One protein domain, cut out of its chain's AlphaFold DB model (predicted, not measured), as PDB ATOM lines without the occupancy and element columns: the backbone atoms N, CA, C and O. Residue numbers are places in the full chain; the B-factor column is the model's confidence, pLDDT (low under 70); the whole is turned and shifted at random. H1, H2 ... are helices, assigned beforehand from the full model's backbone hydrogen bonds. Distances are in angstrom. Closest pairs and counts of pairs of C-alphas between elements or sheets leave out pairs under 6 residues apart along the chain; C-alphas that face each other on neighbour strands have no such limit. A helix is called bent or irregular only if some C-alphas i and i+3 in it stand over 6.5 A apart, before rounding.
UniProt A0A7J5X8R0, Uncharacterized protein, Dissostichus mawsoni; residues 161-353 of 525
ATOM      1  N   ALA A 161     192.568 149.066 271.788       52.03
ATOM      2  CA  ALA A 161     194.007 149.298 271.934       52.03
ATOM      3  C   ALA A 161     194.785 148.003 272.231       52.03
ATOM      4  O   ALA A 161     195.906 147.809 271.758       52.03
ATOM      5  N   SER A 162     194.190 147.078 272.992       50.53
ATOM      6  CA  SER A 162     194.815 145.786 273.282       50.53
ATOM      7  C   SER A 162     194.762 144.801 272.114       50.53
ATOM      8  O   SER A 162     195.725 144.062 271.915       50.53
ATOM      9  N   ALA A 163     193.708 144.831 271.301       49.91
ATOM     10  CA  ALA A 163     193.616 144.043 270.079       49.91
ATOM     11  C   ALA A 163     194.617 144.535 269.023       49.91
ATOM     12  O   ALA A 163     195.349 143.730 268.445       49.91
ATOM     13  N   ALA A 164     194.758 145.859 268.882       57.09
ATOM     14  CA  ALA A 164     195.801 146.468 268.059       57.09
ATOM     15  C   ALA A 164     197.210 146.021 268.498       57.09
ATOM     16  O   ALA A 164     198.056 145.736 267.651       57.09
ATOM     17  N   SER A 165     197.456 145.872 269.807       69.31
ATOM     18  CA  SER A 165     198.762 145.431 270.322       69.31
ATOM     19  C   SER A 165     199.115 143.975 269.984       69.31
ATOM     20  O   SER A 165     200.283 143.673 269.744       69.31
ATOM     21  N   ALA A 166     198.126 143.075 269.914       74.50
ATOM     22  CA  ALA A 166     198.370 141.655 269.665       74.50
ATOM     23  C   ALA A 166     198.604 141.343 268.181       74.50
ATOM     24  O   ALA A 166     199.570 140.655 267.850       74.50
ATOM     25  N   GLY A 167     197.778 141.906 267.291       76.94
ATOM     26  CA  GLY A 167     197.982 141.803 265.842       76.94
ATOM     27  C   GLY A 167     199.308 142.435 265.402       76.94
ATOM     28  O   GLY A 167     200.071 141.818 264.661       76.94
ATOM     29  N   THR A 168     199.648 143.607 265.954       81.75
ATOM     30  CA  THR A 168     200.953 144.255 265.722       81.75
ATOM     31  C   THR A 168     202.108 143.385 266.217       81.75
ATOM     32  O   THR A 168     203.127 143.269 265.541       81.75
ATOM     33  N   GLY A 169     201.950 142.725 267.371       82.88
ATOM     34  CA  GLY A 169     202.948 141.797 267.898       82.88
ATOM     35  C   GLY A 169     203.235 140.632 266.952       82.88
ATOM     36  O   GLY A 169     204.400 140.317 266.719       82.88
ATOM     37  N   VAL A 170     202.200 140.030 266.358       85.50
ATOM     38  CA  VAL A 170     202.384 138.960 265.365       85.50
ATOM     39  C   VAL A 170     203.007 139.484 264.076       85.50
ATOM     40  O   VAL A 170     203.897 138.837 263.528       85.50
ATOM     41  N   PHE A 171     202.589 140.658 263.605       88.19
ATOM     42  CA  PHE A 171     203.194 141.282 262.431       88.19
ATOM     43  C   PHE A 171     204.704 141.482 262.632       88.19
ATOM     44  O   PHE A 171     205.505 140.986 261.839       88.19
ATOM     45  N   VAL A 172     205.114 142.088 263.751       87.88
ATOM     46  CA  VAL A 172     206.534 142.265 264.099       87.88
ATOM     47  C   VAL A 172     207.250 140.919 264.238       87.88
ATOM     48  O   VAL A 172     208.352 140.763 263.716       87.88
ATOM     49  N   LEU A 173     206.625 139.929 264.883       87.31
ATOM     50  CA  LEU A 173     207.183 138.579 265.005       87.31
ATOM     51  C   LEU A 173     207.419 137.937 263.632       87.31
ATOM     52  O   LEU A 173     208.461 137.327 263.423       87.31
ATOM     53  N   SER A 174     206.496 138.105 262.682       91.81
ATOM     54  CA  SER A 174     206.653 137.568 261.328       91.81
ATOM     55  C   SER A 174     207.813 138.218 260.570       91.81
ATOM     56  O   SER A 174     208.540 137.518 259.870       91.81
ATOM     57  N   LEU A 175     208.070 139.515 260.779       90.75
ATOM     58  CA  LEU A 175     209.208 140.223 260.179       90.75
ATOM     59  C   LEU A 175     210.563 139.803 260.767       90.75
ATOM     60  O   LEU A 175     211.583 139.940 260.095       90.75
ATOM     61  N   MET A 176     210.591 139.220 261.973       88.19
ATOM     62  CA  MET A 176     211.816 138.628 262.533       88.19
ATOM     63  C   MET A 176     212.313 137.421 261.728       88.19
ATOM     64  O   MET A 176     213.458 137.010 261.902       88.19
ATOM     65  N   SER A 177     211.508 136.875 260.813       88.69
ATOM     66  CA  SER A 177     211.978 135.860 259.864       88.69
ATOM     67  C   SER A 177     213.123 136.358 258.981       88.69
ATOM     68  O   SER A 177     214.019 135.576 258.691       88.69
ATOM     69  N   ILE A 178     213.166 137.648 258.628       89.69
ATOM     70  CA  ILE A 178     214.206 138.235 257.770       89.69
ATOM     71  C   ILE A 178     215.606 138.075 258.391       89.69
ATOM     72  O   ILE A 178     216.453 137.410 257.783       89.69
ATOM     73  N   PRO A 179     215.885 138.613 259.600       89.00
ATOM     74  CA  PRO A 179     217.188 138.422 260.231       89.00
ATOM     75  C   PRO A 179     217.458 136.955 260.592       89.00
ATOM     76  O   PRO A 179     218.612 136.531 260.553       89.00
ATOM     77  N   ILE A 180     216.425 136.162 260.908       85.19
ATOM     78  CA  ILE A 180     216.586 134.732 261.212       85.19
ATOM     79  C   ILE A 180     217.034 133.949 259.972       85.19
ATOM     80  O   ILE A 180     217.942 133.134 260.095       85.19
ATOM     81  N   CYS A 181     216.456 134.198 258.795       86.50
ATOM     82  CA  CYS A 181     216.869 133.574 257.536       86.50
ATOM     83  C   CYS A 181     218.319 133.932 257.194       86.50
ATOM     84  O   CYS A 181     219.135 133.046 256.955       86.50
ATOM     85  N   TYR A 182     218.683 135.212 257.281       85.69
ATOM     86  CA  TYR A 182     220.064 135.636 257.041       85.69
ATOM     87  C   TYR A 182     221.068 134.932 257.975       85.69
ATOM     88  O   TYR A 182     222.108 134.425 257.543       85.69
ATOM     89  N   LEU A 183     220.728 134.839 259.265       83.38
ATOM     90  CA  LEU A 183     221.550 134.140 260.249       83.38
ATOM     91  C   LEU A 183     221.600 132.626 259.983       83.38
ATOM     92  O   LEU A 183     222.672 132.031 260.072       83.38
ATOM     93  N   PHE A 184     220.469 132.017 259.617       81.62
ATOM     94  CA  PHE A 184     220.363 130.609 259.221       81.62
ATOM     95  C   PHE A 184     221.361 130.291 258.107       81.62
ATOM     96  O   PHE A 184     222.187 129.393 258.248       81.62
ATOM     97  N   ASN A 185     221.330 131.073 257.028       83.44
ATOM     98  CA  ASN A 185     222.197 130.867 255.873       83.44
ATOM     99  C   ASN A 185     223.687 131.027 256.212       83.44
ATOM    100  O   ASN A 185     224.528 130.358 255.622       83.44
ATOM    101  N   SER A 186     224.009 131.873 257.195       80.56
ATOM    102  CA  SER A 186     225.388 132.123 257.629       80.56
ATOM    103  C   SER A 186     225.943 131.048 258.573       80.56
ATOM    104  O   SER A 186     227.149 130.816 258.599       80.56
ATOM    105  N   LEU A 187     225.088 130.418 259.387       77.12
ATOM    106  CA  LEU A 187     225.511 129.504 260.459       77.12
ATOM    107  C   LEU A 187     225.465 128.021 260.080       77.12
ATOM    108  O   LEU A 187     226.041 127.195 260.790       77.12
ATOM    109  N   ILE A 188     224.750 127.662 259.017       75.12
ATOM    110  CA  ILE A 188     224.445 126.266 258.702       75.12
ATOM    111  C   ILE A 188     225.308 125.775 257.551       75.12
ATOM    112  O   ILE A 188     225.284 126.324 256.454       75.12
ATOM    113  N   ALA A 189     226.036 124.688 257.806       68.12
ATOM    114  CA  ALA A 189     226.924 124.071 256.828       68.12
ATOM    115  C   ALA A 189     226.369 122.757 256.250       68.12
ATOM    116  O   ALA A 189     226.851 122.295 255.216       68.12
ATOM    117  N   ASN A 190     225.382 122.128 256.904       72.69
ATOM    118  CA  ASN A 190     224.800 120.858 256.460       72.69
ATOM    119  C   ASN A 190     223.296 120.718 256.772       72.69
ATOM    120  O   ASN A 190     222.722 121.446 257.583       72.69
ATOM    121  N   SER A 191     222.650 119.748 256.123       68.50
ATOM    122  CA  SER A 191     221.198 119.529 256.184       68.50
ATOM    123  C   SER A 191     220.681 119.097 257.565       68.50
ATOM    124  O   SER A 191     219.555 119.437 257.929       68.50
ATOM    125  N   ALA A 192     221.493 118.408 258.373       71.62
ATOM    126  CA  ALA A 192     221.121 118.028 259.737       71.62
ATOM    127  C   ALA A 192     221.056 119.251 260.669       71.62
ATOM    128  O   ALA A 192     220.096 119.416 261.423       71.62
ATOM    129  N   GLN A 193     222.038 120.153 260.573       73.12
ATOM    130  CA  GLN A 193     222.028 121.440 261.272       73.12
ATOM    131  C   GLN A 193     220.848 122.307 260.825       73.12
ATOM    132  O   GLN A 193     220.197 122.930 261.663       73.12
ATOM    133  N   ALA A 194     220.523 122.284 259.531       72.44
ATOM    134  CA  ALA A 194     219.373 122.979 258.964       72.44
ATOM    135  C   ALA A 194     218.048 122.538 259.600       72.44
ATOM    136  O   ALA A 194     217.238 123.372 260.010       72.44
ATOM    137  N   PHE A 195     217.851 121.225 259.739       70.31
ATOM    138  CA  PHE A 195     216.678 120.655 260.393       70.31
ATOM    139  C   PHE A 195     216.588 121.057 261.874       70.31
ATOM    140  O   PHE A 195     215.540 121.521 262.326       70.31
ATOM    141  N   ILE A 196     217.692 120.930 262.621       72.50
ATOM    142  CA  ILE A 196     217.739 121.284 264.047       72.50
ATOM    143  C   ILE A 196     217.430 122.768 264.237       72.50
ATOM    144  O   ILE A 196     216.592 123.125 265.062       72.50
ATOM    145  N   PHE A 197     218.053 123.639 263.445       73.06
ATOM    146  CA  PHE A 197     217.841 125.075 263.546       73.06
ATOM    147  C   PHE A 197     216.402 125.467 263.189       73.06
ATOM    148  O   PHE A 197     215.812 126.299 263.880       73.06
ATOM    149  N   ALA A 198     215.802 124.860 262.157       72.19
ATOM    150  CA  ALA A 198     214.398 125.087 261.810       72.19
ATOM    151  C   ALA A 198     213.454 124.672 262.956       72.19
ATOM    152  O   ALA A 198     212.535 125.417 263.316       72.19
ATOM    153  N   GLY A 199     213.722 123.524 263.589       72.81
ATOM    154  CA  GLY A 199     212.998 123.061 264.774       72.81
ATOM    155  C   GLY A 199     213.142 124.019 265.962       72.81
ATOM    156  O   GLY A 199     212.140 124.473 266.514       72.81
ATOM    157  N   CYS A 200     214.375 124.393 266.317       74.31
ATOM    158  CA  CYS A 200     214.660 125.336 267.403       74.31
ATOM    159  C   CYS A 200     214.014 126.704 267.167       74.31
ATOM    160  O   CYS A 200     213.395 127.250 268.078       74.31
ATOM    161  N   SER A 201     214.091 127.231 265.942       72.81
ATOM    162  CA  SER A 201     213.461 128.503 265.569       72.81
ATOM    163  C   SER A 201     211.950 128.445 265.774       72.81
ATOM    164  O   SER A 201     211.382 129.340 266.392       72.81
ATOM    165  N   THR A 202     211.302 127.352 265.361       70.75
ATOM    166  CA  THR A 202     209.858 127.149 265.559       70.75
ATOM    167  C   THR A 202     209.483 127.130 267.045       70.75
ATOM    168  O   THR A 202     208.529 127.794 267.454       70.75
ATOM    169  N   VAL A 203     210.256 126.428 267.879       75.19
ATOM    170  CA  VAL A 203     210.033 126.380 269.337       75.19
ATOM    171  C   VAL A 203     210.228 127.754 269.977       75.19
ATOM    172  O   VAL A 203     209.437 128.147 270.836       75.19
ATOM    173  N   ILE A 204     211.243 128.508 269.553       76.06
ATOM    174  CA  ILE A 204     211.498 129.869 270.035       76.06
ATOM    175  C   ILE A 204     210.346 130.793 269.641       76.06
ATOM    176  O   ILE A 204     209.840 131.507 270.500       76.06
ATOM    177  N   ILE A 205     209.868 130.739 268.397       74.12
ATOM    178  CA  ILE A 205     208.725 131.536 267.927       74.12
ATOM    179  C   ILE A 205     207.473 131.215 268.747       74.12
ATOM    180  O   ILE A 205     206.808 132.129 269.228       74.12
ATOM    181  N   LEU A 206     207.181 129.931 268.977       72.44
ATOM    182  CA  LEU A 206     206.067 129.504 269.826       72.44
ATOM    183  C   LEU A 206     206.227 129.981 271.274       72.44
ATOM    184  O   LEU A 206     205.256 130.417 271.889       72.44
ATOM    185  N   SER A 207     207.447 129.939 271.810       72.38
ATOM    186  CA  SER A 207     207.760 130.393 273.170       72.38
ATOM    187  C   SER A 207     207.623 131.908 273.309       72.38
ATOM    188  O   SER A 207     207.055 132.381 274.293       72.38
ATOM    189  N   ILE A 208     208.088 132.668 272.313       72.19
ATOM    190  CA  ILE A 208     207.944 134.123 272.233       72.19
ATOM    191  C   ILE A 208     206.469 134.483 272.103       72.19
ATOM    192  O   ILE A 208     205.990 135.295 272.885       72.19
ATOM    193  N   ALA A 209     205.722 133.840 271.203       69.06
ATOM    194  CA  ALA A 209     204.288 134.054 271.073       69.06
ATOM    195  C   ALA A 209     203.576 133.753 272.401       69.06
ATOM    196  O   ALA A 209     202.883 134.604 272.951       69.06
ATOM    197  N   HIS A 210     203.814 132.586 273.000       70.31
ATOM    198  CA  HIS A 210     203.219 132.232 274.285       70.31
ATOM    199  C   HIS A 210     203.559 133.252 275.385       70.31
ATOM    200  O   HIS A 210     202.686 133.649 276.155       70.31
ATOM    201  N   PHE A 211     204.803 133.733 275.448       67.50
ATOM    202  CA  PHE A 211     205.220 134.738 276.424       67.50
ATOM    203  C   PHE A 211     204.614 136.125 276.159       67.50
ATOM    204  O   PHE A 211     204.144 136.769 277.098       67.50
ATOM    205  N   MET A 212     204.556 136.563 274.899       66.06
ATOM    206  CA  MET A 212     203.929 137.824 274.488       66.06
ATOM    207  C   MET A 212     202.440 137.857 274.843       66.06
ATOM    208  O   MET A 212     201.916 138.907 275.216       66.06
ATOM    209  N   PHE A 213     201.773 136.701 274.806       66.56
ATOM    210  CA  PHE A 213     200.334 136.595 275.041       66.56
ATOM    211  C   PHE A 213     199.963 136.035 276.425       66.56
ATOM    212  O   PHE A 213     198.787 136.004 276.768       66.56
ATOM    213  N   LYS A 214     200.932 135.701 277.293       61.53
ATOM    214  CA  LYS A 214     200.707 135.080 278.620       61.53
ATOM    215  C   LYS A 214     199.732 135.828 279.539       61.53
ATOM    216  O   LYS A 214     199.084 135.204 280.371       61.53
ATOM    217  N   LYS A 215     199.632 137.158 279.424       55.50
ATOM    218  CA  LYS A 215     198.744 137.989 280.267       55.50
ATOM    219  C   LYS A 215     197.352 138.226 279.662       55.50
ATOM    220  O   LYS A 215     196.476 138.714 280.370       55.50
ATOM    221  N   LYS A 216     197.154 137.911 278.376       60.50
ATOM    222  CA  LYS A 216     195.911 138.094 277.601       60.50
ATOM    223  C   LYS A 216     195.826 137.034 276.496       60.50
ATOM    224  O   LYS A 216     195.748 137.371 275.317       60.50
ATOM    225  N   ALA A 217     195.941 135.761 276.874       59.50
ATOM    226  CA  ALA A 217     196.001 134.676 275.905       59.50
ATOM    227  C   ALA A 217     194.684 134.641 275.114       59.50
ATOM    228  O   ALA A 217     193.621 134.564 275.740       59.50
ATOM    229  N   PRO A 218     194.725 134.711 273.772       66.31
ATOM    230  CA  PRO A 218     193.537 134.515 272.958       66.31
ATOM    231  C   PRO A 218     192.924 133.156 273.292       66.31
ATOM    232  O   PRO A 218     193.644 132.162 273.404       66.31
ATOM    233  N   ALA A 219     191.604 133.118 273.476       71.81
ATOM    234  CA  ALA A 219     190.903 131.884 273.826       71.81
ATOM    235  C   ALA A 219     190.988 130.832 272.707       71.81
ATOM    236  O   ALA A 219     190.891 129.634 272.974       71.81
ATOM    237  N   ASP A 220     191.182 131.272 271.460       84.44
ATOM    238  CA  ASP A 220     191.292 130.384 270.311       84.44
ATOM    239  C   ASP A 220     192.751 129.948 270.063       84.44
ATOM    240  O   ASP A 220     193.587 130.788 269.708       84.44
ATOM    241  N   PRO A 221     193.083 128.646 270.188       86.19
ATOM    242  CA  PRO A 221     194.426 128.138 269.904       86.19
ATOM    243  C   PRO A 221     194.876 128.373 268.454       86.19
ATOM    244  O   PRO A 221     196.083 128.390 268.198       86.19
ATOM    245  N   LEU A 222     193.949 128.601 267.513       89.44
ATOM    246  CA  LEU A 222     194.292 128.913 266.123       89.44
ATOM    247  C   LEU A 222     195.074 130.218 265.970       89.44
ATOM    248  O   LEU A 222     195.859 130.343 265.034       89.44
ATOM    249  N   PHE A 223     194.966 131.134 266.934       89.38
ATOM    250  CA  PHE A 223     195.778 132.345 266.964       89.38
ATOM    251  C   PHE A 223     197.283 132.042 266.878       89.38
ATOM    252  O   PHE A 223     197.999 132.640 266.077       89.38
ATOM    253  N   TYR A 224     197.771 131.091 267.681       86.44
ATOM    254  CA  TYR A 224     199.198 130.753 267.719       86.44
ATOM    255  C   TYR A 224     199.642 130.036 266.443       86.44
ATOM    256  O   TYR A 224     200.752 130.266 265.966       86.44
ATOM    257  N   VAL A 225     198.765 129.210 265.866       89.69
ATOM    258  CA  VAL A 225     199.030 128.540 264.586       89.69
ATOM    259  C   VAL A 225     199.163 129.565 263.466       89.69
ATOM    260  O   VAL A 225     200.162 129.547 262.750       89.69
ATOM    261  N   TYR A 226     198.231 130.514 263.362       91.44
ATOM    262  CA  TYR A 226     198.316 131.576 262.362       91.44
ATOM    263  C   TYR A 226     199.513 132.498 262.586       91.44
ATOM    264  O   TYR A 226     200.093 132.958 261.610       91.44
ATOM    265  N   ALA A 227     199.944 132.732 263.829       89.75
ATOM    266  CA  ALA A 227     201.155 133.508 264.094       89.75
ATOM    267  C   ALA A 227     202.420 132.814 263.559       89.75
ATOM    268  O   ALA A 227     203.264 133.453 262.931       89.75
ATOM    269  N   VAL A 228     202.527 131.496 263.748       89.06
ATOM    270  CA  VAL A 228     203.615 130.695 263.169       89.06
ATOM    271  C   VAL A 228     203.510 130.644 261.642       89.06
ATOM    272  O   VAL A 228     204.518 130.759 260.950       89.06
ATOM    273  N   TYR A 229     202.306 130.517 261.087       92.81
ATOM    274  CA  TYR A 229     202.124 130.492 259.634       92.81
ATOM    275  C   TYR A 229     202.410 131.851 258.991       92.81
ATOM    276  O   TYR A 229     203.000 131.897 257.914       92.81
ATOM    277  N   ALA A 230     202.083 132.954 259.665       93.06
ATOM    278  CA  ALA A 230     202.457 134.296 259.241       93.06
ATOM    279  C   ALA A 230     203.984 134.448 259.177       93.06
ATOM    280  O   ALA A 230     204.503 134.962 258.192       93.06
ATOM    281  N   PHE A 231     204.712 133.923 260.170       91.31
ATOM    282  CA  PHE A 231     206.174 133.854 260.127       91.31
ATOM    283  C   PHE A 231     206.681 133.063 258.913       91.31
ATOM    284  O   PHE A 231     207.490 133.575 258.142       91.31
ATOM    285  N   PHE A 232     206.178 131.842 258.698       90.94
ATOM    286  CA  PHE A 232     206.586 131.028 257.548       90.94
ATOM    287  C   PHE A 232     206.205 131.649 256.204       90.94
ATOM    288  O   PHE A 232     206.905 131.440 255.221       90.94
ATOM    289  N   SER A 233     205.139 132.442 256.148       94.62
ATOM    290  CA  SER A 233     204.760 133.149 254.925       94.62
ATOM    291  C   SER A 233     205.813 134.186 254.539       94.62
ATOM    292  O   SER A 233     206.221 134.232 253.385       94.62
ATOM    293  N   VAL A 234     206.350 134.947 255.498       94.69
ATOM    294  CA  VAL A 234     207.457 135.873 255.208       94.69
ATOM    295  C   VAL A 234     208.713 135.105 254.768       94.69
ATOM    296  O   VAL A 234     209.375 135.526 253.824       94.69
ATOM    297  N   VAL A 235     208.994 133.928 255.348       91.31
ATOM    298  CA  VAL A 235     210.060 133.032 254.849       91.31
ATOM    299  C   VAL A 235     209.804 132.608 253.395       91.31
ATOM    300  O   VAL A 235     210.718 132.665 252.578       91.31
ATOM    301  N   ASN A 236     208.573 132.226 253.042       92.12
ATOM    302  CA  ASN A 236     208.201 131.890 251.664       92.12
ATOM    303  C   ASN A 236     208.356 133.085 250.712       92.12
ATOM    304  O   ASN A 236     208.800 132.905 249.580       92.12
ATOM    305  N   LEU A 237     208.069 134.305 251.168       94.12
ATOM    306  CA  LEU A 237     208.306 135.509 250.376       94.12
ATOM    307  C   LEU A 237     209.804 135.738 250.129       94.12
ATOM    308  O   LEU A 237     210.194 136.009 248.998       94.12
ATOM    309  N   ILE A 238     210.648 135.576 251.155       92.50
ATOM    310  CA  ILE A 238     212.115 135.645 251.030       92.50
ATOM    311  C   ILE A 238     212.612 134.600 250.022       92.50
ATOM    312  O   ILE A 238     213.411 134.927 249.152       92.50
ATOM    313  N   ILE A 239     212.096 133.369 250.093       90.62
ATOM    314  CA  ILE A 239     212.402 132.302 249.128       90.62
ATOM    315  C   ILE A 239     212.075 132.742 247.696       90.62
ATOM    316  O   ILE A 239     212.935 132.626 246.827       90.62
ATOM    317  N   GLY A 240     210.872 133.275 247.454       90.81
ATOM    318  CA  GLY A 240     210.479 133.765 246.129       90.81
ATOM    319  C   GLY A 240     211.397 134.883 245.627       90.81
ATOM    320  O   GLY A 240     211.938 134.795 244.527       90.81
ATOM    321  N   LEU A 241     211.652 135.892 246.464       91.56
ATOM    322  CA  LEU A 241     212.500 137.036 246.114       91.56
ATOM    323  C   LEU A 241     213.959 136.646 245.838       91.56
ATOM    324  O   LEU A 241     214.580 137.208 244.936       91.56
ATOM    325  N   GLU A 242     214.518 135.702 246.600       90.62
ATOM    326  CA  GLU A 242     215.889 135.231 246.380       90.62
ATOM    327  C   GLU A 242     215.993 134.394 245.109       90.62
ATOM    328  O   GLU A 242     216.944 134.529 244.344       90.62
ATOM    329  N   GLN A 243     214.979 133.575 244.822       88.38
ATOM    330  CA  GLN A 243     214.910 132.865 243.553       88.38
ATOM    331  C   GLN A 243     214.914 133.852 242.378       88.38
ATOM    332  O   GLN A 243     215.629 133.629 241.402       88.38
ATOM    333  N   ASP A 244     214.199 134.968 242.449       87.88
ATOM    334  CA  ASP A 244     214.235 135.990 241.394       87.88
ATOM    335  C   ASP A 244     215.499 136.864 241.391       87.88
ATOM    336  O   ASP A 244     215.630 137.753 240.551       87.88
ATOM    337  N   ASN A 245     216.479 136.565 242.253       88.06
ATOM    338  CA  ASN A 245     217.721 137.324 242.432       88.06
ATOM    339  C   ASN A 245     217.475 138.803 242.789       88.06
ATOM    340  O   ASN A 245     218.310 139.662 242.506       88.06
ATOM    341  N   ILE A 246     216.328 139.113 243.406       89.56
ATOM    342  CA  ILE A 246     216.017 140.451 243.934       89.56
ATOM    343  C   ILE A 246     216.786 140.681 245.241       89.56
ATOM    344  O   ILE A 246     217.237 141.789 245.527       89.56
ATOM    345  N   ILE A 247     216.937 139.616 246.029       89.50
ATOM    346  CA  ILE A 247     217.746 139.565 247.249       89.50
ATOM    347  C   ILE A 247     218.726 138.392 247.149       89.50
ATOM    348  O   ILE A 247     218.488 137.460 246.388       89.50
ATOM    349  N   ASP A 248     219.814 138.427 247.916       85.94
ATOM    350  CA  ASP A 248     220.819 137.359 247.948       85.94
ATOM    351  C   ASP A 248     221.313 137.117 249.381       85.94
ATOM    352  O   ASP A 248     221.351 138.037 250.206       85.94
ATOM    353  N   GLY A 249     221.692 135.874 249.679       81.88
ATOM    354  CA  GLY A 249     222.314 135.488 250.943       81.88
ATOM    355  C   GLY A 249     221.363 135.210 252.113       81.88
ATOM    356  O   GLY A 249     221.845 135.089 253.242       81.88
ATOM    357  N   PHE A 250     220.049 135.072 251.895       81.31
ATOM    358  CA  PHE A 250     219.080 134.817 252.971       81.31
ATOM    359  C   PHE A 250     218.692 133.342 253.106       81.31
ATOM    360  O   PHE A 250     218.491 132.863 254.217       81.31
ATOM    361  N   VAL A 251     218.565 132.604 252.007       79.94
ATOM    362  CA  VAL A 251     218.130 131.200 251.978       79.94
ATOM    363  C   VAL A 251     218.903 130.375 250.941       79.94
ATOM    364  O   VAL A 251     218.465 129.299 250.535       79.94
ATOM    365  N   THR A 252     220.089 130.827 250.543       79.38
ATOM    366  CA  THR A 252     220.887 130.234 249.459       79.38
ATOM    367  C   THR A 252     221.226 128.769 249.723       79.38
ATOM    368  O   THR A 252     221.125 127.925 248.831       79.38
ATOM    369  N   PHE A 253     221.580 128.435 250.966       76.19
ATOM    370  CA  PHE A 253     221.790 127.058 251.406       76.19
ATOM    371  C   PHE A 253     220.523 126.210 251.232       76.19
ATOM    372  O   PHE A 253     220.582 125.091 250.720       76.19
ATOM    373  N   TYR A 254     219.369 126.750 251.629       72.88
ATOM    374  CA  TYR A 254     218.083 126.061 251.556       72.88
ATOM    375  C   TYR A 254     217.685 125.778 250.101       72.88
ATOM    376  O   TYR A 254     217.333 124.645 249.767       72.88
ATOM    377  N   LEU A 255     217.847 126.765 249.218       76.44
ATOM    378  CA  LEU A 255     217.621 126.606 247.782       76.44
ATOM    379  C   LEU A 255     218.585 125.589 247.155       76.44
ATOM    380  O   LEU A 255     218.196 124.858 246.252       76.44
ATOM    381  N   ARG A 256     219.831 125.480 247.630       73.88
ATOM    382  CA  ARG A 256     220.814 124.538 247.063       73.88
ATOM    383  C   ARG A 256     220.702 123.104 247.587       73.88
ATOM    384  O   ARG A 256     220.973 122.184 246.824       73.88
ATOM    385  N   GLN A 257     220.363 122.903 248.863       65.75
ATOM    386  CA  GLN A 257     220.488 121.591 249.526       65.75
ATOM    387  C   GLN A 257     219.187 121.011 250.106       65.75
ATOM    388  O   GLN A 257     219.148 119.814 250.385       65.75
ATOM    389  N   ALA A 258     218.141 121.809 250.358       59.72
ATOM    390  CA  ALA A 258     217.072 121.384 251.269       59.72
ATOM    391  C   ALA A 258     215.843 120.766 250.588       59.72
ATOM    392  O   ALA A 258     215.400 119.691 250.999       59.72
ATOM    393  N   ASN A 259     215.257 121.426 249.582       64.38
ATOM    394  CA  ASN A 259     214.014 120.945 248.974       64.38
ATOM    395  C   ASN A 259     213.952 121.217 247.459       64.38
ATOM    396  O   ASN A 259     213.664 122.349 247.060       64.38
ATOM    397  N   PRO A 260     214.155 120.193 246.606       70.25
ATOM    398  CA  PRO A 260     214.144 120.370 245.157       70.25
ATOM    399  C   PRO A 260     212.783 120.825 244.616       70.25
ATOM    400  O   PRO A 260     212.750 121.482 243.578       70.25
ATOM    401  N   HIS A 261     211.672 120.569 245.327       76.25
ATOM    402  CA  HIS A 261     210.356 121.073 244.926       76.25
ATOM    403  C   HIS A 261     210.339 122.598 244.816       76.25
ATOM    404  O   HIS A 261     209.822 123.142 243.843       76.25
ATOM    405  N   ILE A 262     210.894 123.292 245.806       78.06
ATOM    406  CA  ILE A 262     210.778 124.751 245.893       78.06
ATOM    407  C   ILE A 262     211.473 125.424 244.709       78.06
ATOM    408  O   ILE A 262     211.051 126.493 244.284       78.06
ATOM    409  N   ASN A 263     212.466 124.763 244.112       83.19
ATOM    410  CA  ASN A 263     213.172 125.247 242.931       83.19
ATOM    411  C   ASN A 263     212.426 125.039 241.609       83.19
ATOM    412  O   ASN A 263     212.871 125.562 240.586       83.19
ATOM    413  N   THR A 264     211.320 124.292 241.588       88.75
ATOM    414  CA  THR A 264     210.486 124.206 240.385       88.75
ATOM    415  C   THR A 264     209.719 125.508 240.185       88.75
ATOM    416  O   THR A 264     209.443 126.228 241.145       88.75
ATOM    417  N   THR A 265     209.305 125.810 238.950       90.75
ATOM    418  CA  THR A 265     208.469 126.996 238.711       90.75
ATOM    419  C   THR A 265     207.173 126.946 239.522       90.75
ATOM    420  O   THR A 265     206.742 127.965 240.052       90.75
ATOM    421  N   HIS A 266     206.566 125.763 239.676       92.31
ATOM    422  CA  HIS A 266     205.379 125.609 240.514       92.31
ATOM    423  C   HIS A 266     205.669 125.953 241.981       92.31
ATOM    424  O   HIS A 266     204.926 126.727 242.578       92.31
ATOM    425  N   GLY A 267     206.757 125.413 242.548       91.19
ATOM    426  CA  GLY A 267     207.174 125.700 243.924       91.19
ATOM    427  C   GLY A 267     207.456 127.185 244.147       91.19
ATOM    428  O   GLY A 267     206.977 127.763 245.116       91.19
ATOM    429  N   HIS A 268     208.123 127.821 243.190       92.12
ATOM    430  CA  HIS A 268     208.400 129.251 243.197       92.12
ATOM    431  C   HIS A 268     207.115 130.108 243.203       92.12
ATOM    432  O   HIS A 268     206.972 131.018 244.020       92.12
ATOM    433  N   MET A 269     206.120 129.777 242.371       95.19
ATOM    434  CA  MET A 269     204.826 130.479 242.384       95.19
ATOM    435  C   MET A 269     204.031 130.234 243.675       95.19
ATOM    436  O   MET A 269     203.363 131.138 244.175       95.19
ATOM    437  N   ILE A 270     204.118 129.030 244.248       94.75
ATOM    438  CA  ILE A 270     203.532 128.720 245.559       94.75
ATOM    439  C   ILE A 270     204.165 129.577 246.659       94.75
ATOM    440  O   ILE A 270     203.440 130.083 247.512       94.75
ATOM    441  N   SER A 271     205.483 129.786 246.630       94.00
ATOM    442  CA  SER A 271     206.181 130.643 247.593       94.00
ATOM    443  C   SER A 271     205.647 132.082 247.580       94.00
ATOM    444  O   SER A 271     205.409 132.649 248.647       94.00
ATOM    445  N   TYR A 272     205.349 132.643 246.403       95.56
ATOM    446  CA  TYR A 272     204.681 133.945 246.300       95.56
ATOM    447  C   TYR A 272     203.238 133.929 246.810       95.56
ATOM    448  O   TYR A 272     202.830 134.840 247.534       95.56
ATOM    449  N   TRP A 273     202.458 132.900 246.468       97.06
ATOM    450  CA  TRP A 273     201.077 132.782 246.943       97.06
ATOM    451  C   TRP A 273     201.005 132.700 248.471       97.06
ATOM    452  O   TRP A 273     200.236 133.428 249.105       97.06
ATOM    453  N   ASP A 274     201.845 131.858 249.070       95.06
ATOM    454  CA  ASP A 274     201.962 131.735 250.517       95.06
ATOM    455  C   ASP A 274     202.427 133.054 251.149       95.06
ATOM    456  O   ASP A 274     201.851 133.518 252.132       95.06
ATOM    457  N   GLY A 275     203.471 133.663 250.576       94.75
ATOM    458  CA  GLY A 275     204.111 134.857 251.117       94.75
ATOM    459  C   GLY A 275     203.271 136.126 251.039       94.75
ATOM    460  O   GLY A 275     203.448 137.018 251.867       94.75
ATOM    461  N   CYS A 276     202.325 136.190 250.104       95.44
ATOM    462  CA  CYS A 276     201.450 137.344 249.922       95.44
ATOM    463  C   CYS A 276     200.011 137.044 250.358       95.44
ATOM    464  O   CYS A 276     199.492 137.664 251.286       95.44
ATOM    465  N   VAL A 277     199.351 136.093 249.691       96.75
ATOM    466  CA  VAL A 277     197.911 135.856 249.859       96.75
ATOM    467  C   VAL A 277     197.634 135.152 251.177       96.75
ATOM    468  O   VAL A 277     196.851 135.662 251.977       96.75
ATOM    469  N   HIS A 278     198.292 134.023 251.460       97.00
ATOM    470  CA  HIS A 278     198.102 133.362 252.757       97.00
ATOM    471  C   HIS A 278     198.581 134.234 253.911       97.00
ATOM    472  O   HIS A 278     197.886 134.293 254.922       97.00
ATOM    473  N   TYR A 279     199.688 134.967 253.753       96.56
ATOM    474  CA  TYR A 279     200.132 135.938 254.753       96.56
ATOM    475  C   TYR A 279     199.032 136.937 255.124       96.56
ATOM    476  O   TYR A 279     198.692 137.072 256.302       96.56
ATOM    477  N   LEU A 280     198.417 137.577 254.123       95.81
ATOM    478  CA  LEU A 280     197.304 138.499 254.334       95.81
ATOM    479  C   LEU A 280     196.136 137.809 255.048       95.81
ATOM    480  O   LEU A 280     195.586 138.356 256.002       95.81
ATOM    481  N   MET A 281     195.779 136.591 254.635       96.25
ATOM    482  CA  MET A 281     194.718 135.823 255.287       96.25
ATOM    483  C   MET A 281     195.032 135.530 256.755       96.25
ATOM    484  O   MET A 281     194.151 135.692 257.596       96.25
ATOM    485  N   TYR A 282     196.268 135.147 257.089       95.62
ATOM    486  CA  TYR A 282     196.681 134.919 258.476       95.62
ATOM    487  C   TYR A 282     196.568 136.194 259.308       95.62
ATOM    488  O   TYR A 282     196.011 136.148 260.403       95.62
ATOM    489  N   LEU A 283     197.013 137.341 258.786       93.50
ATOM    490  CA  LEU A 283     196.874 138.624 259.477       93.50
ATOM    491  C   LEU A 283     195.404 139.000 259.707       93.50
ATOM    492  O   LEU A 283     195.053 139.418 260.808       93.50
ATOM    493  N   LEU A 284     194.534 138.806 258.709       93.75
ATOM    494  CA  LEU A 284     193.102 139.087 258.838       93.75
ATOM    495  C   LEU A 284     192.409 138.146 259.832       93.75
ATOM    496  O   LEU A 284     191.605 138.601 260.643       93.75
ATOM    497  N   MET A 285     192.733 136.848 259.817       93.69
ATOM    498  CA  MET A 285     192.190 135.888 260.787       93.69
ATOM    499  C   MET A 285     192.651 136.216 262.209       93.69
ATOM    500  O   MET A 285     191.854 136.169 263.141       93.69
ATOM    501  N   ILE A 286     193.912 136.613 262.383       91.06
ATOM    502  CA  ILE A 286     194.441 137.070 263.671       91.06
ATOM    503  C   ILE A 286     193.732 138.342 264.132       91.06
ATOM    504  O   ILE A 286     193.305 138.399 265.284       91.06
ATOM    505  N   ALA A 287     193.555 139.327 263.249       90.00
ATOM    506  CA  ALA A 287     192.822 140.550 263.562       90.00
ATOM    507  C   ALA A 287     191.389 140.235 264.021       90.00
ATOM    508  O   ALA A 287     190.985 140.672 265.098       90.00
ATOM    509  N   ALA A 288     190.673 139.384 263.283       89.88
ATOM    510  CA  ALA A 288     189.333 138.934 263.645       89.88
ATOM    511  C   ALA A 288     189.305 138.227 265.013       89.88
ATOM    512  O   ALA A 288     188.496 138.590 265.865       89.88
ATOM    513  N   ILE A 289     190.244 137.310 265.292       88.81
ATOM    514  CA  ILE A 289     190.364 136.672 266.616       88.81
ATOM    515  C   ILE A 289     190.592 137.719 267.716       88.81
ATOM    516  O   ILE A 289     189.993 137.626 268.788       88.81
ATOM    517  N   THR A 290     191.436 138.728 267.475       85.25
ATOM    518  CA  THR A 290     191.716 139.776 268.473       85.25
ATOM    519  C   THR A 290     190.545 140.727 268.705       85.25
ATOM    520  O   THR A 290     190.399 141.236 269.816       85.25
ATOM    521  N   TRP A 291     189.709 140.957 267.691       85.25
ATOM    522  CA  TRP A 291     188.485 141.755 267.799       85.25
ATOM    523  C   TRP A 291     187.289 140.956 268.322       85.25
ATOM    524  O   TRP A 291     186.291 141.551 268.721       85.25
ATOM    525  N   GLY A 292     187.407 139.628 268.404       84.69
ATOM    526  CA  GLY A 292     186.299 138.746 268.768       84.69
ATOM    527  C   GLY A 292     185.283 138.562 267.637       84.69
ATOM    528  O   GLY A 292     184.164 138.128 267.897       84.69
ATOM    529  N   ASP A 293     185.673 138.879 266.403       86.50
ATOM    530  CA  ASP A 293     184.863 138.694 265.204       86.50
ATOM    531  C   ASP A 293     185.025 137.278 264.634       86.50
ATOM    532  O   ASP A 293     186.027 136.586 264.840       86.50
ATOM    533  N   SER A 294     184.029 136.837 263.863       88.88
ATOM    534  CA  SER A 294     184.109 135.559 263.154       88.88
ATOM    535  C   SER A 294     185.084 135.648 261.984       88.88
ATOM    536  O   SER A 294     184.904 136.439 261.060       88.88
ATOM    537  N   TYR A 295     186.072 134.758 261.970       92.44
ATOM    538  CA  TYR A 295     186.990 134.585 260.846       92.44
ATOM    539  C   TYR A 295     186.592 133.431 259.919       92.44
ATOM    540  O   TYR A 295     187.322 133.130 258.976       92.44
ATOM    541  N   ARG A 296     185.432 132.794 260.148       93.06
ATOM    542  CA  ARG A 296     184.998 131.577 259.445       93.06
ATOM    543  C   ARG A 296     185.080 131.704 257.926       93.06
ATOM    544  O   ARG A 296     185.598 130.804 257.278       93.06
ATOM    545  N   ALA A 297     184.598 132.807 257.354       93.19
ATOM    546  CA  ALA A 297     184.579 132.987 255.901       93.19
ATOM    547  C   ALA A 297     185.996 133.014 255.298       93.19
ATOM    548  O   ALA A 297     186.270 132.313 254.325       93.19
ATOM    549  N   ILE A 298     186.908 133.771 255.918       95.12
ATOM    550  CA  ILE A 298     188.322 133.834 255.518       95.12
ATOM    551  C   ILE A 298     188.979 132.467 255.740       95.12
ATOM    552  O   ILE A 298     189.695 131.976 254.872       95.12
ATOM    553  N   GLY A 299     188.673 131.815 256.864       96.12
ATOM    554  CA  GLY A 299     189.143 130.474 257.183       96.12
ATOM    555  C   GLY A 299     188.730 129.438 256.138       96.12
ATOM    556  O   GLY A 299     189.576 128.686 255.679       96.12
ATOM    557  N   LEU A 300     187.465 129.406 255.709       96.81
ATOM    558  CA  LEU A 300     186.977 128.462 254.693       96.81
ATOM    559  C   LEU A 300     187.631 128.690 253.325       96.81
ATOM    560  O   LEU A 300     187.995 127.729 252.649       96.81
ATOM    561  N   TYR A 301     187.841 129.949 252.942       97.88
ATOM    562  CA  TYR A 301     188.620 130.273 251.746       97.88
ATOM    563  C   TYR A 301     190.056 129.742 251.862       97.88
ATOM    564  O   TYR A 301     190.587 129.126 250.935       97.88
ATOM    565  N   TRP A 302     190.675 129.924 253.033       97.94
ATOM    566  CA  TRP A 302     192.033 129.460 253.301       97.94
ATOM    567  C   TRP A 302     192.101 127.935 253.247       97.94
ATOM    568  O   TRP A 302     193.010 127.406 252.618       97.94
ATOM    569  N   VAL A 303     191.111 127.234 253.812       97.81
ATOM    570  CA  VAL A 303     190.999 125.770 253.763       97.81
ATOM    571  C   VAL A 303     191.064 125.276 252.324       97.81
ATOM    572  O   VAL A 303     191.852 124.387 252.022       97.81
ATOM    573  N   GLY A 304     190.278 125.860 251.419       97.38
ATOM    574  CA  GLY A 304     190.302 125.475 250.010       97.38
ATOM    575  C   GLY A 304     191.658 125.693 249.351       97.38
ATOM    576  O   GLY A 304     192.199 124.795 248.706       97.38
ATOM    577  N   SER A 305     192.220 126.881 249.562       97.81
ATOM    578  CA  SER A 305     193.526 127.273 249.034       97.81
ATOM    579  C   SER A 305     194.655 126.362 249.537       97.81
ATOM    580  O   SER A 305     195.481 125.893 248.755       97.81
ATOM    581  N   PHE A 306     194.659 126.059 250.836       96.31
ATOM    582  CA  PHE A 306     195.614 125.163 251.474       96.31
ATOM    583  C   PHE A 306     195.448 123.714 251.000       96.31
ATOM    584  O   PHE A 306     196.440 123.079 250.649       96.31
ATOM    585  N   LEU A 307     194.219 123.184 250.960       96.19
ATOM    586  CA  LEU A 307     193.967 121.797 250.557       96.19
ATOM    587  C   LEU A 307     194.378 121.546 249.106       96.19
ATOM    588  O   LEU A 307     195.026 120.538 248.833       96.19
ATOM    589  N   MET A 308     194.048 122.463 248.191       96.38
ATOM    590  CA  MET A 308     194.469 122.363 246.792       96.38
ATOM    591  C   MET A 308     195.993 122.277 246.693       96.38
ATOM    592  O   MET A 308     196.526 121.312 246.140       96.38
ATOM    593  N   ARG A 309     196.693 123.229 247.315       94.38
ATOM    594  CA  ARG A 309     198.153 123.238 247.375       94.38
ATOM    595  C   ARG A 309     198.711 121.946 247.971       94.38
ATOM    596  O   ARG A 309     199.636 121.376 247.405       94.38
ATOM    597  N   ALA A 310     198.187 121.491 249.107       93.50
ATOM    598  CA  ALA A 310     198.702 120.322 249.813       93.50
ATOM    599  C   ALA A 310     198.553 119.045 248.975       93.50
ATOM    600  O   ALA A 310     199.503 118.273 248.858       93.50
ATOM    601  N   ILE A 311     197.390 118.841 248.345       94.06
ATOM    602  CA  ILE A 311     197.139 117.674 247.490       94.06
ATOM    603  C   ILE A 311     198.054 117.713 246.259       94.06
ATOM    604  O   ILE A 311     198.713 116.717 245.962       94.06
ATOM    605  N   VAL A 312     198.150 118.857 245.570       94.25
ATOM    606  CA  VAL A 312     199.017 119.010 244.388       94.25
ATOM    607  C   VAL A 312     200.489 118.841 244.753       94.25
ATOM    608  O   VAL A 312     201.220 118.177 244.021       94.25
ATOM    609  N   TYR A 313     200.920 119.367 245.900       89.88
ATOM    610  CA  TYR A 313     202.274 119.172 246.401       89.88
ATOM    611  C   TYR A 313     202.579 117.694 246.650       89.88
ATOM    612  O   TYR A 313     203.593 117.199 246.158       89.88
ATOM    613  N   ILE A 314     201.718 116.979 247.383       89.38
ATOM    614  CA  ILE A 314     201.932 115.561 247.704       89.38
ATOM    615  C   ILE A 314     201.966 114.723 246.421       89.38
ATOM    616  O   ILE A 314     202.880 113.921 246.229       89.38
ATOM    617  N   LEU A 315     200.995 114.913 245.525       90.69
ATOM    618  CA  LEU A 315     200.911 114.145 244.282       90.69
ATOM    619  C   LEU A 315     202.055 114.486 243.321       90.69
ATOM    620  O   LEU A 315     202.709 113.589 242.801       90.69
ATOM    621  N   GLY A 316     202.342 115.771 243.113       87.88
ATOM    622  CA  GLY A 316     203.418 116.207 242.226       87.88
ATOM    623  C   GLY A 316     204.794 115.794 242.737       87.88
ATOM    624  O   GLY A 316     205.633 115.361 241.954       87.88
ATOM    625  N   SER A 317     205.011 115.830 244.055       84.19
ATOM    626  CA  SER A 317     206.290 115.416 244.639       84.19
ATOM    627  C   SER A 317     206.487 113.903 244.617       84.19
ATOM    628  O   SER A 317     207.624 113.475 244.513       84.19
ATOM    629  N   THR A 318     205.423 113.093 244.693       84.00
ATOM    630  CA  THR A 318     205.538 111.621 244.629       84.00
ATOM    631  C   THR A 318     205.619 111.088 243.198       84.00
ATOM    632  O   THR A 318     206.345 110.129 242.954       84.00
ATOM    633  N   VAL A 319     204.902 111.702 242.251       84.50
ATOM    634  CA  VAL A 319     204.839 111.260 240.845       84.50
ATOM    635  C   VAL A 319     205.909 111.923 239.970       84.50
ATOM    636  O   VAL A 319     206.316 111.364 238.954       84.50
ATOM    637  N   GLY A 320     206.348 113.130 240.325       78.12
ATOM    638  CA  GLY A 320     207.289 113.914 239.533       78.12
ATOM    639  C   GLY A 320     208.733 113.420 239.608       78.12
ATOM    640  O   GLY A 320     209.085 112.510 240.358       78.12
ATOM    641  N   LYS A 321     209.606 114.101 238.858       76.75
ATOM    642  CA  LYS A 321     211.050 113.814 238.748       76.75
ATOM    643  C   LYS A 321     211.797 113.670 240.091       76.75
ATOM    644  O   LYS A 321     212.860 113.061 240.121       76.75
ATOM    645  N   HIS A 322     211.262 114.217 241.182       66.81
ATOM    646  CA  HIS A 322     211.888 114.223 242.510       66.81
ATOM    647  C   HIS A 322     211.321 113.173 243.491       66.81
ATOM    648  O   HIS A 322     211.668 113.200 244.668       66.81
ATOM    649  N   GLY A 323     210.480 112.233 243.036       63.84
ATOM    650  CA  GLY A 323     209.768 111.286 243.911       63.84
ATOM    651  C   GLY A 323     210.622 110.292 244.702       63.84
ATOM    652  O   GLY A 323     210.139 109.720 245.676       63.84
ATOM    653  N   THR A 324     211.891 110.099 244.340       60.53
ATOM    654  CA  THR A 324     212.794 109.143 245.005       60.53
ATOM    655  C   THR A 324     213.601 109.740 246.165       60.53
ATOM    656  O   THR A 324     214.244 108.993 246.899       60.53
ATOM    657  N   GLU A 325     213.576 111.062 246.366       62.94
ATOM    658  CA  GLU A 325     214.413 111.765 247.352       62.94
ATOM    659  C   GLU A 325     213.589 112.252 248.558       62.94
ATOM    660  O   GLU A 325     213.294 113.440 248.716       62.94
ATOM    661  N   VAL A 326     213.207 111.332 249.449       62.78
ATOM    662  CA  VAL A 326     212.504 111.685 250.696       62.78
ATOM    663  C   VAL A 326     213.500 112.267 251.709       62.78
ATOM    664  O   VAL A 326     214.140 111.543 252.467       62.78
ATOM    665  N   ASN A 327     213.641 113.594 251.721       67.94
ATOM    666  CA  ASN A 327     214.507 114.321 252.657       67.94
ATOM    667  C   ASN A 327     213.805 114.591 254.014       67.94
ATOM    668  O   ASN A 327     212.579 114.612 254.099       67.94
ATOM    669  N   TYR A 328     214.559 114.902 255.075       71.19
ATOM    670  CA  TYR A 328     214.054 115.326 256.395       71.19
ATOM    671  C   TYR A 328     213.052 116.493 256.324       71.19
ATOM    672  O   TYR A 328     212.127 116.582 257.132       71.19
ATOM    673  N   PHE A 329     213.186 117.373 255.328       73.00
ATOM    674  CA  PHE A 329     212.245 118.469 255.082       73.00
ATOM    675  C   PHE A 329     210.845 117.989 254.676       73.00
ATOM    676  O   PHE A 329     209.862 118.669 254.971       73.00
ATOM    677  N   PHE A 330     210.726 116.799 254.077       74.75
ATOM    678  CA  PHE A 330     209.433 116.182 253.789       74.75
ATOM    679  C   PHE A 330     208.668 115.868 255.082       74.75
ATOM    680  O   PHE A 330     207.471 116.131 255.161       74.75
ATOM    681  N   LEU A 331     209.353 115.400 256.133       77.50
ATOM    682  CA  LEU A 331     208.733 115.133 257.436       77.50
ATOM    683  C   LEU A 331     208.228 116.414 258.109       77.50
ATOM    684  O   LEU A 331     207.108 116.434 258.619       77.50
ATOM    685  N   LEU A 332     209.011 117.502 258.067       76.50
ATOM    686  CA  LEU A 332     208.561 118.814 258.557       76.50
ATOM    687  C   LEU A 332     207.317 119.291 257.805       76.50
ATOM    688  O   LEU A 332     206.390 119.829 258.410       76.50
ATOM    689  N   HIS A 333     207.268 119.044 256.497       81.81
ATOM    690  CA  HIS A 333     206.107 119.378 255.688       81.81
ATOM    691  C   HIS A 333     204.879 118.524 256.050       81.81
ATOM    692  O   HIS A 333     203.781 119.059 256.182       81.81
ATOM    693  N   MET A 334     205.045 117.220 256.297       85.12
ATOM    694  CA  MET A 334     203.948 116.359 256.766       85.12
ATOM    695  C   MET A 334     203.432 116.781 258.146       85.12
ATOM    696  O   MET A 334     202.223 116.746 258.389       85.12
ATOM    697  N   LEU A 335     204.309 117.254 259.036       86.00
ATOM    698  CA  LEU A 335     203.898 117.828 260.317       86.00
ATOM    699  C   LEU A 335     203.085 119.117 260.119       86.00
ATOM    700  O   LEU A 335     202.020 119.265 260.719       86.00
ATOM    701  N   TYR A 336     203.542 120.016 259.242       86.88
ATOM    702  CA  TYR A 336     202.808 121.230 258.874       86.88
ATOM    703  C   TYR A 336     201.412 120.913 258.319       86.88
ATOM    704  O   TYR A 336     200.426 121.512 258.762       86.88
ATOM    705  N   ILE A 337     201.308 119.928 257.421       91.31
ATOM    706  CA  ILE A 337     200.027 119.457 256.883       91.31
ATOM    707  C   ILE A 337     199.144 118.894 257.998       91.31
ATOM    708  O   ILE A 337     197.962 119.219 258.056       91.31
ATOM    709  N   SER A 338     199.700 118.104 258.917       91.06
ATOM    710  CA  SER A 338     198.936 117.507 260.021       91.06
ATOM    711  C   SER A 338     198.300 118.573 260.924       91.06
ATOM    712  O   SER A 338     197.110 118.499 261.237       91.06
ATOM    713  N   VAL A 339     199.066 119.608 261.289       91.56
ATOM    714  CA  VAL A 339     198.556 120.757 262.062       91.56
ATOM    715  C   VAL A 339     197.515 121.541 261.256       91.56
ATOM    716  O   VAL A 339     196.488 121.939 261.803       91.56
ATOM    717  N   SER A 340     197.738 121.718 259.954       93.56
ATOM    718  CA  SER A 340     196.802 122.425 259.074       93.56
ATOM    719  C   SER A 340     195.474 121.677 258.920       93.56
ATOM    720  O   SER A 340     194.424 122.302 258.957       93.56
ATOM    721  N   ILE A 341     195.486 120.342 258.825       94.06
ATOM    722  CA  ILE A 341     194.269 119.515 258.780       94.06
ATOM    723  C   ILE A 341     193.461 119.680 260.072       94.06
ATOM    724  O   ILE A 341     192.246 119.883 260.019       94.06
ATOM    725  N   TRP A 342     194.123 119.653 261.233       95.31
ATOM    726  CA  TRP A 342     193.472 119.969 262.505       95.31
ATOM    727  C   TRP A 342     192.850 121.376 262.487       95.31
ATOM    728  O   TRP A 342     191.705 121.547 262.916       95.31
ATOM    729  N   ALA A 343     193.554 122.369 261.934       94.25
ATOM    730  CA  ALA A 343     193.030 123.723 261.787       94.25
ATOM    731  C   ALA A 343     191.808 123.785 260.855       94.25
ATOM    732  O   ALA A 343     190.825 124.443 261.196       94.25
ATOM    733  N   CYS A 344     191.809 123.047 259.740       95.12
ATOM    734  CA  CYS A 344     190.652 122.925 258.851       95.12
ATOM    735  C   CYS A 344     189.419 122.417 259.610       95.12
ATOM    736  O   CYS A 344     188.360 123.039 259.537       95.12
ATOM    737  N   PHE A 345     189.550 121.333 260.387       94.00
ATOM    738  CA  PHE A 345     188.438 120.810 261.189       94.00
ATOM    739  C   PHE A 345     187.915 121.842 262.188       94.00
ATOM    740  O   PHE A 345     186.705 122.032 262.297       94.00
ATOM    741  N   ARG A 346     188.815 122.559 262.869       93.19
ATOM    742  CA  ARG A 346     188.453 123.628 263.809       93.19
ATOM    743  C   ARG A 346     187.685 124.767 263.135       93.19
ATOM    744  O   ARG A 346     186.699 125.225 263.705       93.19
ATOM    745  N   ILE A 347     188.092 125.184 261.933       93.56
ATOM    746  CA  ILE A 347     187.380 126.200 261.139       93.56
ATOM    747  C   ILE A 347     185.984 125.697 260.771       93.56
ATOM    748  O   ILE A 347     185.007 126.413 260.982       93.56
ATOM    749  N   PHE A 348     185.869 124.460 260.272       90.44
ATOM    750  CA  PHE A 348     184.573 123.876 259.916       90.44
ATOM    751  C   PHE A 348     183.632 123.757 261.114       90.44
ATOM    752  O   PHE A 348     182.442 124.005 260.946       90.44
ATOM    753  N   SER A 349     184.158 123.453 262.306       89.12
ATOM    754  CA  SER A 349     183.383 123.380 263.552       89.12
ATOM    755  C   SER A 349     182.880 124.731 264.070       89.12
ATOM    756  O   SER A 349     182.099 124.747 265.019       89.12
ATOM    757  N   GLN A 350     183.309 125.863 263.502       86.12
ATOM    758  CA  GLN A 350     182.756 127.157 263.898       86.12
ATOM    759  C   GLN A 350     181.295 127.298 263.459       86.12
ATOM    760  O   GLN A 350     180.973 126.930 262.325       86.12
ATOM    761  N   PRO A 351     180.426 127.880 264.306       80.50
ATOM    762  CA  PRO A 351     179.039 128.128 263.942       80.50
ATOM    763  C   PRO A 351     178.955 129.048 262.718       80.50
ATOM    764  O   PRO A 351     179.753 129.977 262.555       80.50
ATOM    765  N   SER A 352     177.984 128.776 261.846       70.50
ATOM    766  CA  SER A 352     177.682 129.662 260.726       70.50
ATOM    767  C   SER A 352     177.070 130.953 261.268       70.50
ATOM    768  O   SER A 352     176.123 130.915 262.044       70.50
ATOM    769  N   THR A 353     177.590 132.108 260.860       59.81
ATOM    770  CA  THR A 353     177.107 133.433 261.291       59.81
ATOM    771  C   THR A 353     175.770 133.849 260.656       59.81
ATOM    772  O   THR A 353     175.405 135.016 260.724       59.81
TER     773      THR A 353
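AT A GLANCE: This is residues 161 to 353 of the 525 residues of an uncharacterized protein of Dissostichus mawsoni (UniProt A0A7J5X8R0). What shape do these atoms make? Long helices run back and forth along one axis: H6 and H4 lie side by side in the core, with H3 and the end-to-end pair H1 and H2 on one side, and the hairpin of H7 and H8 on the other, H7 packing on H6. Short H5 lies crosswise to H4 at one end, and H1, H3, H4 and H6 form an up-and-down bundle, each running against the one before it. How large and of what class is it? The printed part has 193 residues with eight named helices, H1 to H8 in order, and no named strand: all helix. It is compact, with a radius of gyration of the C-alphas of 16.8 A and spans of 45 by 34 by 28 A.

IN THESE COORDINATES: Where is the longest helix? H6, residues 265 to 291, measures 38.3 A, with a kink of 28 degrees near residue 273. It is neither bent nor irregular, but only just: C-alphas 275 and 278 are 6.4 A apart. Where are the others? H4 is residues 222 to 243, 30.8 A; H7 296 to 319, 33.9 A; H8 328 to 348, 30.9 A; H3 191 to 213, 32.9 A. H1 is 161 to 175, 21.3 A, H2 177 to 187 and H5 252 to 257. Which points anchor them? H1 begins at C-alpha 161 (194.007, 149.298, 271.934), and H8 ends at C-alpha 348 (184.573, 123.876, 259.916).

HOW THE PARTS SIT: What does the hub, H4, touch? H4 touches H6 opposite ways at a shallow tilt of 31 degrees, the closest C-alphas, Ser 233 and Gly 275, 4.2 A apart. With residues 227 to 234 alone it touches H1, closest at C-alphas Phe 231 and Ser 174, 3.9 A. It also touches H2, closest at Val 235 and Ser 177, 6.1 A, and H3, its hairpin partner, at Tyr 224 and Ala 209, 6.9 A, all C-alphas. What lies farther out? H7 touches H6 with residues 298 to 309 alone, closest C-alphas Ile 298 and Met 281, 6.7 A, and H8 at C-alphas Val 303 and Cys 344, 5.8 A; both pairs are hairpins. H5 only just touches H2, with 3 pairs of C-alphas within 8 A, the closest Phe 253 and Asn 185, 5.9 A; H6 and H8 are apart. Are the helix backbones complete? Every O i to N i+4 pair is within hydrogen-bond range in H1, H2, H3, H4, H5, H7 and H8, and 21 of 23 in H6.

THE WHOLE: How far does it reach? The two C-alphas farthest apart, those of Ala 161 and Thr 324, are 51.9 A apart. Is there a cut or a long link? The printed part has no cut, and no link is long. Where is confidence low? The mean pLDDT of the printed part is 83.3, and 26 residues are under 70, among them 161 to 165, 211 to 218 and 322 to 327.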